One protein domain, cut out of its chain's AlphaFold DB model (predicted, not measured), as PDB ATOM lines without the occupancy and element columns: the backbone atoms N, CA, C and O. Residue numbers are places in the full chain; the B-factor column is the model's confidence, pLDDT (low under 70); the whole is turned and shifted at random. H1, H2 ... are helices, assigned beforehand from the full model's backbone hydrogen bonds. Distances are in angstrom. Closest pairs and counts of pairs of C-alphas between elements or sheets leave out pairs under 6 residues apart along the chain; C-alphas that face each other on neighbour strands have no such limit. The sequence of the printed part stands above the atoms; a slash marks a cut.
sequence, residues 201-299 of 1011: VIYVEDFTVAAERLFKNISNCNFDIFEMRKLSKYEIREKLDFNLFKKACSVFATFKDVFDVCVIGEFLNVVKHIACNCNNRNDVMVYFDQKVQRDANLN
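What this domain is: This is residues 201 to 299 of the 1011 residues of an uncharacterized protein of Thelazia callipaeda (UniProt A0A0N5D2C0). Four roughly aligned helices, H1, H2, H4 and H3, make a bundle, with H5 packed on H3 at the side away from H1 and H2. The printed part, 99 residues with five helices named in chain order and no named strand, is all helix. It is compact, radius of gyration of the C-alphas 12.8 A, spanning 34 by 30 by 18 A.

How they stand to each other: H1, residues 204 to 219, and H2, residues 225 to 231, form a hairpin; the closest C-alphas, of Ala 211 and Leu 231, are 7.3 A apart. The hub H3, residues 242 to 257, touches H1 (C-alphas of Ser 219 and Val 251, 6.0 A), H4, residues 261 to 276 (Phe 245 and Ile 274, 6.4 A), and H5, residues 281 to 293 (Cys 249 and Val 292, 6.8 A). H4 touches H2 with residues 263 to 270 alone, closest at C-alphas of Met 228 and Glu 266, 6.0 A. Every O i to N i+4 pair is within hydrogen-bond range in H1, H2 and H4, 8 of 9 in H5, and 5 of 12 in H3, beside 11 of 13 O i to N i+3 pairs.

Where its parts are: H1 begins at C-alpha 204 (86.890, 100.659, 108.110) and H5 ends at C-alpha 293 (96.145, 119.960, 125.829). H3 is 26.6 A long.

The domain as a whole: The printed part has no cut and no long link. The pLDDT is under 70 at 17 residues, among them 292 to 299.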
ATOM      1  N   VAL A 201      77.931 103.708 103.344       52.56
ATOM      2  CA  VAL A 201      78.580 102.819 104.310       52.56
ATOM      3  C   VAL A 201      79.986 102.567 103.784       52.56
ATOM      4  O   VAL A 201      80.174 101.891 102.774       52.56
ATOM      5  N   ILE A 202      80.982 103.151 104.444       57.66
ATOM      6  CA  ILE A 202      82.389 102.942 104.112       57.66
ATOM      7  C   ILE A 202      82.980 101.918 105.073       57.66
ATOM      8  O   ILE A 202      82.856 102.038 106.294       57.66
ATOM      9  N   TYR A 203      83.644 100.909 104.515       65.12
ATOM     10  CA  TYR A 203      84.379  99.918 105.291       65.12
ATOM     11  C   TYR A 203      85.529 100.581 106.057       65.12
ATOM     12  O   TYR A 203      86.143 101.539 105.588       65.12
ATOM     13  N   VAL A 204      85.861 100.061 107.240       70.62
ATOM     14  CA  VAL A 204      86.890 100.659 108.110       70.62
ATOM     15  C   VAL A 204      88.234 100.821 107.401       70.62
ATOM     16  O   VAL A 204      88.923 101.811 107.644       70.62
ATOM     17  N   GLU A 205      88.597  99.906 106.501       75.56
ATOM     18  CA  GLU A 205      89.832  99.985 105.713       75.56
ATOM     19  C   GLU A 205      89.846 101.218 104.797       75.56
ATOM     20  O   GLU A 205      90.783 102.017 104.854       75.56
ATOM     21  N   ASP A 206      88.772 101.440 104.040       74.94
ATOM     22  CA  ASP A 206      88.623 102.585 103.140       74.94
ATOM     23  C   ASP A 206      88.563 103.911 103.910       74.94
ATOM     24  O   ASP A 206      89.207 104.895 103.530       74.94
ATOM     25  N   PHE A 207      87.850 103.927 105.042       83.56
ATOM     26  CA  PHE A 207      87.813 105.083 105.937       83.56
ATOM     27  C   PHE A 207      89.209 105.400 106.482       83.56
ATOM     28  O   PHE A 207      89.629 106.556 106.489       83.56
ATOM     29  N   THR A 208      89.950 104.375 106.910       83.25
ATOM     30  CA  THR A 208      91.303 104.521 107.461       83.25
ATOM     31  C   THR A 208      92.259 105.066 106.405       83.25
ATOM     32  O   THR A 208      92.995 106.010 106.682       83.25
ATOM     33  N   VAL A 209      92.214 104.551 105.172       84.81
ATOM     34  CA  VAL A 209      93.045 105.038 104.059       84.81
ATOM     35  C   VAL A 209      92.726 106.495 103.715       84.81
ATOM     36  O   VAL A 209      93.646 107.296 103.529       84.81
ATOM     37  N   ALA A 210      91.444 106.861 103.654       84.31
ATOM     38  CA  ALA A 210      91.022 108.236 103.391       84.31
ATOM     39  C   ALA A 210      91.426 109.188 104.531       84.31
ATOM     40  O   ALA A 210      92.010 110.242 104.278       84.31
ATOM     41  N   ALA A 211      91.217 108.794 105.789       86.62
ATOM     42  CA  ALA A 211      91.625 109.572 106.955       86.62
ATOM     43  C   ALA A 211      93.152 109.757 107.021       86.62
ATOM     44  O   ALA A 211      93.632 110.861 107.271       86.62
ATOM     45  N   GLU A 212      93.943 108.718 106.741       88.81
ATOM     46  CA  GLU A 212      95.407 108.823 106.709       88.81
ATOM     47  C   GLU A 212      95.913 109.719 105.576       88.81
ATOM     48  O   GLU A 212      96.865 110.484 105.772       88.81
ATOM     49  N   ARG A 213      95.264 109.671 104.407       88.62
ATOM     50  CA  ARG A 213      95.546 110.589 103.299       88.62
ATOM     51  C   ARG A 213      95.252 112.031 103.701       88.62
ATOM     52  O   ARG A 213      96.125 112.881 103.527       88.62
ATOM     53  N   LEU A 214      94.091 112.281 104.305       88.56
ATOM     54  CA  LEU A 214      93.726 113.590 104.838       88.56
ATOM     55  C   LEU A 214      94.773 114.073 105.858       88.56
ATOM     56  O   LEU A 214      95.277 115.186 105.741       88.56
ATOM     57  N   PHE A 215      95.184 113.241 106.817       89.94
ATOM     58  CA  PHE A 215      96.190 113.617 107.823       89.94
ATOM     59  C   PHE A 215      97.555 113.944 107.215       89.94
ATOM     60  O   PHE A 215      98.224 114.876 107.670       89.94
ATOM     61  N   LYS A 216      97.965 113.220 106.168       88.19
ATOM     62  CA  LYS A 216      99.186 113.522 105.409       88.19
ATOM     63  C   LYS A 216      99.068 114.855 104.664       88.19
ATOM     64  O   LYS A 216     100.017 115.634 104.680       88.19
ATOM     65  N   ASN A 217      97.914 115.137 104.061       85.44
ATOM     66  CA  ASN A 217      97.650 116.405 103.380       85.44
ATOM     67  C   ASN A 217      97.692 117.584 104.361       85.44
ATOM     68  O   ASN A 217      98.406 118.555 104.116       85.44
ATOM     69  N   ILE A 218      97.037 117.453 105.517       84.38
ATOM     70  CA  ILE A 218      97.036 118.482 106.564       84.38
ATOM     71  C   ILE A 218      98.444 118.683 107.148       84.38
ATOM     72  O   ILE A 218      98.833 119.808 107.454       84.38
ATOM     73  N   SER A 219      99.243 117.616 107.260       84.81
ATOM     74  CA  SER A 219     100.646 117.722 107.689       84.81
ATOM     75  C   SER A 219     101.499 118.551 106.718       84.81
ATOM     76  O   SER A 219     102.477 119.162 107.135       84.81
ATOM     77  N   ASN A 220     101.097 118.616 105.445       84.38
ATOM     78  CA  ASN A 220     101.697 119.456 104.406       84.38
ATOM     79  C   ASN A 220     100.985 120.816 104.251       84.38
ATOM     80  O   ASN A 220     101.154 121.476 103.227       84.38
ATOM     81  N   CYS A 221     100.161 121.220 105.227       80.50
ATOM     82  CA  CYS A 221      99.345 122.440 105.205       80.50
ATOM     83  C   CYS A 221      98.345 122.524 104.034       80.50
ATOM     84  O   CYS A 221      97.941 123.619 103.644       80.50
ATOM     85  N   ASN A 222      97.931 121.382 103.474       82.56
ATOM     86  CA  ASN A 222      96.861 121.303 102.482       82.56
ATOM     87  C   ASN A 222      95.554 120.868 103.162       82.56
ATOM     88  O   ASN A 222      95.411 119.709 103.561       82.56
ATOM     89  N   PHE A 223      94.618 121.804 103.311       83.69
ATOM     90  CA  PHE A 223      93.370 121.595 104.042       83.69
ATOM     91  C   PHE A 223      92.196 121.407 103.075       83.69
ATOM     92  O   PHE A 223      91.771 122.357 102.422       83.69
ATOM     93  N   ASP A 224      91.638 120.197 103.025       82.56
ATOM     94  CA  ASP A 224      90.427 119.904 102.255       82.56
ATOM     95  C   ASP A 224      89.203 119.825 103.180       82.56
ATOM     96  O   ASP A 224      88.928 118.810 103.824       82.56
ATOM     97  N   ILE A 225      88.455 120.929 103.250       80.00
ATOM     98  CA  ILE A 225      87.233 121.037 104.061       80.00
ATOM     99  C   ILE A 225      86.144 120.074 103.562       80.00
ATOM    100  O   ILE A 225      85.355 119.560 104.360       80.00
ATOM    101  N   PHE A 226      86.070 119.821 102.252       77.44
ATOM    102  CA  PHE A 226      85.060 118.930 101.688       77.44
ATOM    103  C   PHE A 226      85.355 117.479 102.061       77.44
ATOM    104  O   PHE A 226      84.436 116.769 102.472       77.44
ATOM    105  N   GLU A 227      86.623 117.065 102.011       81.44
ATOM    106  CA  GLU A 227      87.059 115.743 102.473       81.44
ATOM    107  C   GLU A 227      86.802 115.566 103.981       81.44
ATOM    108  O   GLU A 227      86.258 114.539 104.388       81.44
ATOM    109  N   MET A 228      87.070 116.588 104.809       84.50
ATOM    110  CA  MET A 228      86.748 116.571 106.247       84.50
ATOM    111  C   MET A 228      85.243 116.389 106.508       84.50
ATOM    112  O   MET A 228      84.845 115.530 107.296       84.50
ATOM    113  N   ARG A 229      84.389 117.152 105.813       81.94
ATOM    114  CA  ARG A 229      82.922 117.031 105.916       81.94
ATOM    115  C   ARG A 229      82.396 115.698 105.418       81.94
ATOM    116  O   ARG A 229      81.359 115.240 105.892       81.94
ATOM    117  N   LYS A 230      83.059 115.114 104.420       79.62
ATOM    118  CA  LYS A 230      82.710 113.793 103.909       79.62
ATOM    119  C   LYS A 230      83.032 112.735 104.963       79.62
ATOM    120  O   LYS A 230      82.163 111.947 105.315       79.62
ATOM    121  N   LEU A 231      84.237 112.792 105.533       82.25
ATOM    122  CA  LEU A 231      84.703 111.845 106.545       82.25
ATOM    123  C   LEU A 231      83.895 111.889 107.846       82.25
ATOM    124  O   LEU A 231      83.656 110.845 108.441       82.25
ATOM    125  N   SER A 232      83.433 113.059 108.287       82.19
ATOM    126  CA  SER A 232      82.638 113.172 109.519       82.19
ATOM    127  C   SER A 232      81.208 112.619 109.410       82.19
ATOM    128  O   SER A 232      80.556 112.440 110.440       82.19
ATOM    129  N   LYS A 233      80.725 112.346 108.188       80.31
ATOM    130  CA  LYS A 233      79.362 111.869 107.900       80.31
ATOM    131  C   LYS A 233      79.254 110.371 107.625       80.31
ATOM    132  O   LYS A 233      78.136 109.889 107.499       80.31
ATOM    133  N   TYR A 234      80.365 109.649 107.496       77.69
ATOM    134  CA  TYR A 234      80.300 108.213 107.230       77.69
ATOM    135  C   TYR A 234      79.743 107.443 108.423       77.69
ATOM    136  O   TYR A 234      80.095 107.718 109.566       77.69
ATOM    137  N   GLU A 235      78.907 106.442 108.160       68.44
ATOM    138  CA  GLU A 235      78.475 105.511 109.197       68.44
ATOM    139  C   GLU A 235      79.497 104.372 109.309       68.44
ATOM    140  O   GLU A 235      79.657 103.554 108.403       68.44
ATOM    141  N   ILE A 236      80.209 104.324 110.435       73.12
ATOM    142  CA  ILE A 236      81.235 103.314 110.692       73.12
ATOM    143  C   ILE A 236      80.638 102.219 111.586       73.12
ATOM    144  O   ILE A 236      80.412 102.427 112.778       73.12
ATOM    145  N   ARG A 237      80.389 101.033 111.015       65.44
ATOM    146  CA  ARG A 237      79.792  99.895 111.747       65.44
ATOM    147  C   ARG A 237      80.805  99.089 112.570       65.44
ATOM    148  O   ARG A 237      80.434  98.468 113.565       65.44
ATOM    149  N   GLU A 238      82.078  99.114 112.187       72.50
ATOM    150  CA  GLU A 238      83.170  98.412 112.869       72.50
ATOM    151  C   GLU A 238      84.043  99.372 113.686       72.50
ATOM    152  O   GLU A 238      84.200 100.542 113.362       72.50
ATOM    153  N   LYS A 239      84.642  98.908 114.781       78.81
ATOM    154  CA  LYS A 239      85.397  99.810 115.661       78.81
ATOM    155  C   LYS A 239      86.760 100.184 115.079       78.81
ATOM    156  O   LYS A 239      87.503  99.318 114.626       78.81
ATOM    157  N   LEU A 240      87.122 101.461 115.196       83.00
ATOM    158  CA  LEU A 240      88.380 102.009 114.685       83.00
ATOM    159  C   LEU A 240      89.579 101.692 115.590       83.00
ATOM    160  O   LEU A 240      89.465 101.650 116.824       83.00
ATOM    161  N   ASP A 241      90.751 101.539 114.965       82.56
ATOM    162  CA  ASP A 241      92.029 101.390 115.665       82.56
ATOM    163  C   ASP A 241      92.421 102.696 116.378       82.56
ATOM    164  O   ASP A 241      92.366 103.800 115.829       82.56
ATOM    165  N   PHE A 242      92.889 102.562 117.617       84.25
ATOM    166  CA  PHE A 242      93.414 103.659 118.419       84.25
ATOM    167  C   PHE A 242      94.632 104.338 117.768       84.25
ATOM    168  O   PHE A 242      94.863 105.530 117.981       84.25
ATOM    169  N   ASN A 243      95.405 103.629 116.937       85.31
ATOM    170  CA  ASN A 243      96.526 104.239 116.217       85.31
ATOM    171  C   ASN A 243      96.080 105.324 115.229       85.31
ATOM    172  O   ASN A 243      96.776 106.333 115.093       85.31
ATOM    173  N   LEU A 244      94.910 105.166 114.602       86.56
ATOM    174  CA  LEU A 244      94.350 106.185 113.713       86.56
ATOM    175  C   LEU A 244      94.052 107.476 114.487       86.56
ATOM    176  O   LEU A 244      94.413 108.567 114.047       86.56
ATOM    177  N   PHE A 245      93.502 107.352 115.699       88.31
ATOM    178  CA  PHE A 245      93.283 108.489 116.595       88.31
ATOM    179  C   PHE A 245      94.597 109.174 117.008       88.31
ATOM    180  O   PHE A 245      94.688 110.404 117.014       88.31
ATOM    181  N   LYS A 246      95.658 108.405 117.298       86.62
ATOM    182  CA  LYS A 246      96.982 108.975 117.613       86.62
ATOM    183  C   LYS A 246      97.572 109.766 116.445       86.62
ATOM    184  O   LYS A 246      98.164 110.823 116.689       86.62
ATOM    185  N   LYS A 247      97.406 109.259 115.215       86.25
ATOM    186  CA  LYS A 247      97.812 109.932 113.969       86.25
ATOM    187  C   LYS A 247      97.028 111.230 113.773       86.25
ATOM    188  O   LYS A 247      97.653 112.266 113.566       86.25
ATOM    189  N   ALA A 248      95.707 111.205 113.952       86.94
ATOM    190  CA  ALA A 248      94.880 112.412 113.921       86.94
ATOM    191  C   ALA A 248      95.387 113.459 114.930       86.94
ATOM    192  O   ALA A 248      95.594 114.622 114.590       86.94
ATOM    193  N   CYS A 249      95.702 113.030 116.157       85.19
ATOM    194  CA  CYS A 249      96.174 113.935 117.201       85.19
ATOM    195  C   CYS A 249      97.576 114.522 116.952       85.19
ATOM    196  O   CYS A 249      97.872 115.604 117.453       85.19
ATOM    197  N   SER A 250      98.472 113.843 116.218       83.50
ATOM    198  CA  SER A 250      99.783 114.431 115.862       83.50
ATOM    199  C   SER A 250      99.668 115.634 114.935       83.50
ATOM    200  O   SER A 250     100.553 116.485 114.946       83.50
ATOM    201  N   VAL A 251      98.584 115.720 114.167       84.75
ATOM    202  CA  VAL A 251      98.380 116.798 113.201       84.75
ATOM    203  C   VAL A 251      97.966 118.104 113.895       84.75
ATOM    204  O   VAL A 251      98.180 119.171 113.342       84.75
ATOM    205  N   PHE A 252      97.496 118.085 115.152       80.00
ATOM    206  CA  PHE A 252      97.148 119.318 115.885       80.00
ATOM    207  C   PHE A 252      98.284 120.347 115.966       80.00
ATOM    208  O   PHE A 252      98.012 121.542 116.060       80.00
ATOM    209  N   ALA A 253      99.549 119.919 115.904       76.69
ATOM    210  CA  ALA A 253     100.684 120.837 115.906       76.69
ATOM    211  C   ALA A 253     100.726 121.748 114.665       76.69
ATOM    212  O   ALA A 253     101.165 122.888 114.788       76.69
ATOM    213  N   THR A 254     100.244 121.290 113.501       78.19
ATOM    214  CA  THR A 254     100.232 122.094 112.265       78.19
ATOM    215  C   THR A 254      99.134 123.156 112.261       78.19
ATOM    216  O   THR A 254      99.218 124.121 111.510       78.19
ATOM    217  N   PHE A 255      98.146 123.036 113.151       74.69
ATOM    218  CA  PHE A 255      97.074 124.018 113.317       74.69
ATOM    219  C   PHE A 255      97.446 125.217 114.203       74.69
ATOM    220  O   PHE A 255      96.653 126.149 114.289       74.69
ATOM    221  N   LYS A 256      98.629 125.240 114.845       69.62
ATOM    222  CA  LYS A 256      99.063 126.374 115.694       69.62
ATOM    223  C   LYS A 256      99.080 127.715 114.955       69.62
ATOM    224  O   LYS A 256      98.769 128.732 115.567       69.62
ATOM    225  N   ASP A 257      99.410 127.692 113.665       65.06
ATOM    226  CA  ASP A 257      99.584 128.889 112.833       65.06
ATOM    227  C   ASP A 257      98.400 129.125 111.869       65.06
ATOM    228  O   ASP A 257      98.437 130.023 111.026       65.06
ATOM    229  N   VAL A 258      97.333 128.322 111.978       68.31
ATOM    230  CA  VAL A 258      96.143 128.399 111.117       68.31
ATOM    231  C   VAL A 258      95.081 129.269 111.787       68.31
ATOM    232  O   VAL A 258      94.564 128.930 112.848       68.31
ATOM    233  N   PHE A 259      94.715 130.384 111.151       61.56
ATOM    234  CA  PHE A 259      93.715 131.325 111.680       61.56
ATOM    235  C   PHE A 259      92.270 131.017 111.253       61.56
ATOM    236  O   PHE A 259      91.341 131.649 111.760       61.56
ATOM    237  N   ASP A 260      92.054 130.068 110.336       75.62
ATOM    238  CA  ASP A 260      90.711 129.735 109.858       75.62
ATOM    239  C   ASP A 260      89.973 128.808 110.837       75.62
ATOM    240  O   ASP A 260      90.225 127.603 110.933       75.62
ATOM    241  N   VAL A 261      89.018 129.402 111.554       75.31
ATOM    242  CA  VAL A 261      88.156 128.732 112.533       75.31
ATOM    243  C   VAL A 261      87.312 127.627 111.890       75.31
ATOM    244  O   VAL A 261      87.045 126.616 112.540       75.31
ATOM    245  N   CYS A 262      86.918 127.776 110.620       79.31
ATOM    246  CA  CYS A 262      86.089 126.790 109.926       79.31
ATOM    247  C   CYS A 262      86.869 125.503 109.653       79.31
ATOM    248  O   CYS A 262      86.343 124.412 109.859       79.31
ATOM    249  N   VAL A 263      88.137 125.618 109.253       81.69
ATOM    250  CA  VAL A 263      88.998 124.457 108.981       81.69
ATOM    251  C   VAL A 263      89.247 123.659 110.263       81.69
ATOM    252  O   VAL A 263      89.122 122.435 110.267       81.69
ATOM    253  N   ILE A 264      89.555 124.345 111.369       80.88
ATOM    254  CA  ILE A 264      89.781 123.693 112.667       80.88
ATOM    255  C   ILE A 264      88.490 123.032 113.164       80.88
ATOM    256  O   ILE A 264      88.534 121.899 113.641       80.88
ATOM    257  N   GLY A 265      87.338 123.696 113.024       82.62
ATOM    258  CA  GLY A 265      86.040 123.150 113.430       82.62
ATOM    259  C   GLY A 265      85.660 121.871 112.681       82.62
ATOM    260  O   GLY A 265      85.269 120.882 113.301       82.62
ATOM    261  N   GLU A 266      85.846 121.841 111.361       84.88
ATOM    262  CA  GLU A 266      85.552 120.653 110.548       84.88
ATOM    263  C   GLU A 266      86.541 119.514 110.819       84.88
ATOM    264  O   GLU A 266      86.152 118.346 110.883       84.88
ATOM    265  N   PHE A 267      87.807 119.835 111.091       87.88
ATOM    266  CA  PHE A 267      88.766 118.835 111.549       87.88
ATOM    267  C   PHE A 267      88.388 118.259 112.923       87.88
ATOM    268  O   PHE A 267      88.455 117.046 113.125       87.88
ATOM    269  N   LEU A 268      87.918 119.091 113.861       87.44
ATOM    270  CA  LEU A 268      87.408 118.631 115.156       87.44
ATOM    271  C   LEU A 268      86.203 117.689 114.999       87.44
ATOM    272  O   LEU A 268      86.113 116.721 115.752       87.44
ATOM    273  N   ASN A 269      85.334 117.898 114.002       87.56
ATOM    274  CA  ASN A 269      84.246 116.965 113.678       87.56
ATOM    275  C   ASN A 269      84.765 115.590 113.233       87.56
ATOM    276  O   ASN A 269      84.248 114.566 113.682       87.56
ATOM    277  N   VAL A 270      85.815 115.545 112.409       88.12
ATOM    278  CA  VAL A 270      86.467 114.283 112.012       88.12
ATOM    279  C   VAL A 270      87.102 113.595 113.222       88.12
ATOM    280  O   VAL A 270      86.911 112.398 113.430       88.12
ATOM    281  N   VAL A 271      87.815 114.341 114.072       88.69
ATOM    282  CA  VAL A 271      88.446 113.790 115.283       88.69
ATOM    283  C   VAL A 271      87.398 113.272 116.273       88.69
ATOM    284  O   VAL A 271      87.594 112.194 116.835       88.69
ATOM    285  N   LYS A 272      86.271 113.979 116.449       89.31
ATOM    286  CA  LYS A 272      85.109 113.517 117.227       89.31
ATOM    287  C   LYS A 272      84.607 112.183 116.697       89.31
ATOM    288  O   LYS A 272      84.466 111.234 117.465       89.31
ATOM    289  N   HIS A 273      84.382 112.113 115.388       86.88
ATOM    290  CA  HIS A 273      83.867 110.924 114.726       86.88
ATOM    291  C   HIS A 273      84.796 109.712 114.920       86.88
ATOM    292  O   HIS A 273      84.334 108.617 115.241       86.88
ATOM    293  N   ILE A 274      86.115 109.914 114.833       87.44
ATOM    294  CA  ILE A 274      87.106 108.861 115.099       87.44
ATOM    295  C   ILE A 274      87.096 108.454 116.578       87.44
ATOM    296  O   ILE A 274      87.040 107.266 116.890       87.44
ATOM    297  N   ALA A 275      87.113 109.427 117.495       86.06
ATOM    298  CA  ALA A 275      87.152 109.184 118.936       86.06
ATOM    299  C   ALA A 275      85.939 108.382 119.437       86.06
ATOM    300  O   ALA A 275      86.103 107.464 120.243       86.06
ATOM    301  N   CYS A 276      84.735 108.700 118.950       84.69
ATOM    302  CA  CYS A 276      83.497 108.011 119.324       84.69
ATOM    303  C   CYS A 276      83.451 106.550 118.840       84.69
ATOM    304  O   CYS A 276      82.826 105.714 119.492       84.69
ATOM    305  N   ASN A 277      84.146 106.225 117.744       85.06
ATOM    306  CA  ASN A 277      84.170 104.884 117.151       85.06
ATOM    307  C   ASN A 277      85.368 104.018 117.597       85.06
ATOM    308  O   ASN A 277      85.503 102.873 117.162       85.06
ATOM    309  N   CYS A 278      86.231 104.512 118.491       83.81
ATOM    310  CA  CYS A 278      87.361 103.747 119.025       83.81
ATOM    311  C   CYS A 278      86.962 102.730 120.113       83.81
ATOM    312  O   CYS A 278      86.050 102.930 120.917       83.81
ATOM    313  N   ASN A 279      87.734 101.641 120.200       73.12
ATOM    314  CA  ASN A 279      87.546 100.566 121.182       73.12
ATOM    315  C   ASN A 279      87.732 100.993 122.651       73.12
ATOM    316  O   ASN A 279      86.984 100.527 123.513       73.12
ATOM    317  N   ASN A 280      88.722 101.849 122.940       78.62
ATOM    318  CA  ASN A 280      89.096 102.221 124.307       78.62
ATOM    319  C   ASN A 280      88.982 103.732 124.554       78.62
ATOM    320  O   ASN A 280      89.900 104.505 124.285       78.62
ATOM    321  N   ARG A 281      87.842 104.144 125.115       79.06
ATOM    322  CA  ARG A 281      87.522 105.553 125.397       79.06
ATOM    323  C   ARG A 281      88.430 106.187 126.452       79.06
ATOM    324  O   ARG A 281      88.769 107.358 126.324       79.06
ATOM    325  N   ASN A 282      88.838 105.435 127.479       81.31
ATOM    326  CA  ASN A 282      89.733 105.964 128.515       81.31
ATOM    327  C   ASN A 282      91.084 106.357 127.922       81.31
ATOM    328  O   ASN A 282      91.556 107.465 128.165       81.31
ATOM    329  N   ASP A 283      91.666 105.477 127.106       82.56
ATOM    330  CA  ASP A 283      92.961 105.728 126.474       82.56
ATOM    331  C   ASP A 283      92.888 106.925 125.520       82.56
ATOM    332  O   ASP A 283      93.793 107.756 125.513       82.56
ATOM    333  N   VAL A 284      91.786 107.056 124.771       85.88
ATOM    334  CA  VAL A 284      91.494 108.213 123.906       85.88
ATOM    335  C   VAL A 284      91.491 109.513 124.709       85.88
ATOM    336  O   VAL A 284      92.235 110.437 124.376       85.88
ATOM    337  N   MET A 285      90.729 109.574 125.804       84.25
ATOM    338  CA  MET A 285      90.625 110.782 126.628       84.25
ATOM    339  C   MET A 285      91.941 111.135 127.336       84.25
ATOM    340  O   MET A 285      92.334 112.303 127.362       84.25
ATOM    341  N   VAL A 286      92.642 110.143 127.896       83.00
ATOM    342  CA  VAL A 286      93.933 110.338 128.578       83.00
ATOM    343  C   VAL A 286      95.003 110.801 127.590       83.00
ATOM    344  O   VAL A 286      95.746 111.738 127.885       83.00
ATOM    345  N   TYR A 287      95.061 110.192 126.405       84.44
ATOM    346  CA  TYR A 287      96.013 110.569 125.363       84.44
ATOM    347  C   TYR A 287      95.763 111.983 124.841       84.44
ATOM    348  O   TYR A 287      96.713 112.747 124.661       84.44
ATOM    349  N   PHE A 288      94.497 112.357 124.636       83.69
ATOM    350  CA  PHE A 288      94.134 113.694 124.179       83.69
ATOM    351  C   PHE A 288      94.520 114.775 125.204       83.69
ATOM    352  O   PHE A 288      95.126 115.782 124.831       83.69
ATOM    353  N   ASP A 289      94.260 114.552 126.502       78.19
ATOM    354  CA  ASP A 289      94.698 115.471 127.569       78.19
ATOM    355  C   ASP A 289      96.226 115.602 127.624       78.19
ATOM    356  O   ASP A 289      96.750 116.704 127.776       78.19
ATOM    357  N   GLN A 290      96.959 114.496 127.488       77.69
ATOM    358  CA  GLN A 290      98.418 114.521 127.568       77.69
ATOM    359  C   GLN A 290      99.060 115.192 126.352       77.69
ATOM    360  O   GLN A 290      99.907 116.054 126.538       77.69
ATOM    361  N   LYS A 291      98.657 114.834 125.129       73.94
ATOM    362  CA  LYS A 291      99.362 115.247 123.906       73.94
ATOM    363  C   LYS A 291      98.835 116.546 123.300       73.94
ATOM    364  O   LYS A 291      99.606 117.347 122.788       73.94
ATOM    365  N   VAL A 292      97.524 116.777 123.330       69.88
ATOM    366  CA  VAL A 292      96.926 117.949 122.666       69.88
ATOM    367  C   VAL A 292      96.830 119.120 123.639       69.88
ATOM    368  O   VAL A 292      97.263 120.225 123.328       69.88
ATOM    369  N   GLN A 293      96.338 118.882 124.855       68.31
ATOM    370  CA  GLN A 293      96.145 119.960 125.829       68.31
ATOM    371  C   GLN A 293      97.458 120.419 126.498       68.31
ATOM    372  O   GLN A 293      97.552 121.592 126.852       68.31
ATOM    373  N   ARG A 294      98.475 119.552 126.670       63.84
ATOM    374  CA  ARG A 294      99.767 119.946 127.286       63.84
ATOM    375  C   ARG A 294     100.846 120.333 126.279       63.84
ATOM    376  O   ARG A 294     101.529 121.323 126.517       63.84
ATOM    377  N   ASP A 295     100.991 119.600 125.174       58.84
ATOM    378  CA  ASP A 295     102.113 119.831 124.247       58.84
ATOM    379  C   ASP A 295     101.764 120.842 123.138       58.84
ATOM    380  O   ASP A 295     102.611 121.627 122.697       58.84
ATOM    381  N   ALA A 296     100.500 120.877 122.691       52.88
ATOM    382  CA  ALA A 296     100.082 121.754 121.597       52.88
ATOM    383  C   ALA A 296      99.655 123.165 122.049       52.88
ATOM    384  O   ALA A 296      99.492 124.023 121.189       52.88
ATOM    385  N   ASN A 297      99.526 123.459 123.353       58.09
ATOM    386  CA  ASN A 297      99.128 124.783 123.881       58.09
ATOM    387  C   ASN A 297      97.869 125.393 123.214       58.09
ATOM    388  O   ASN A 297      97.685 126.610 123.209       58.09
ATOM    389  N   LEU A 298      96.984 124.555 122.665       59.12
ATOM    390  CA  LEU A 298      95.708 124.966 122.078       59.12
ATOM    391  C   LEU A 298      94.696 125.212 123.205       59.12
ATOM    392  O   LEU A 298      93.756 124.445 123.417       59.12
ATOM    393  N   ASN A 299      94.926 126.268 123.985       56.47
ATOM    394  CA  ASN A 299      93.986 126.693 125.011       56.47
ATOM    395  C   ASN A 299      92.688 127.148 124.320       56.47
ATOM    396  O   ASN A 299      92.717 128.041 123.478       56.47
TER     397      ASN A 299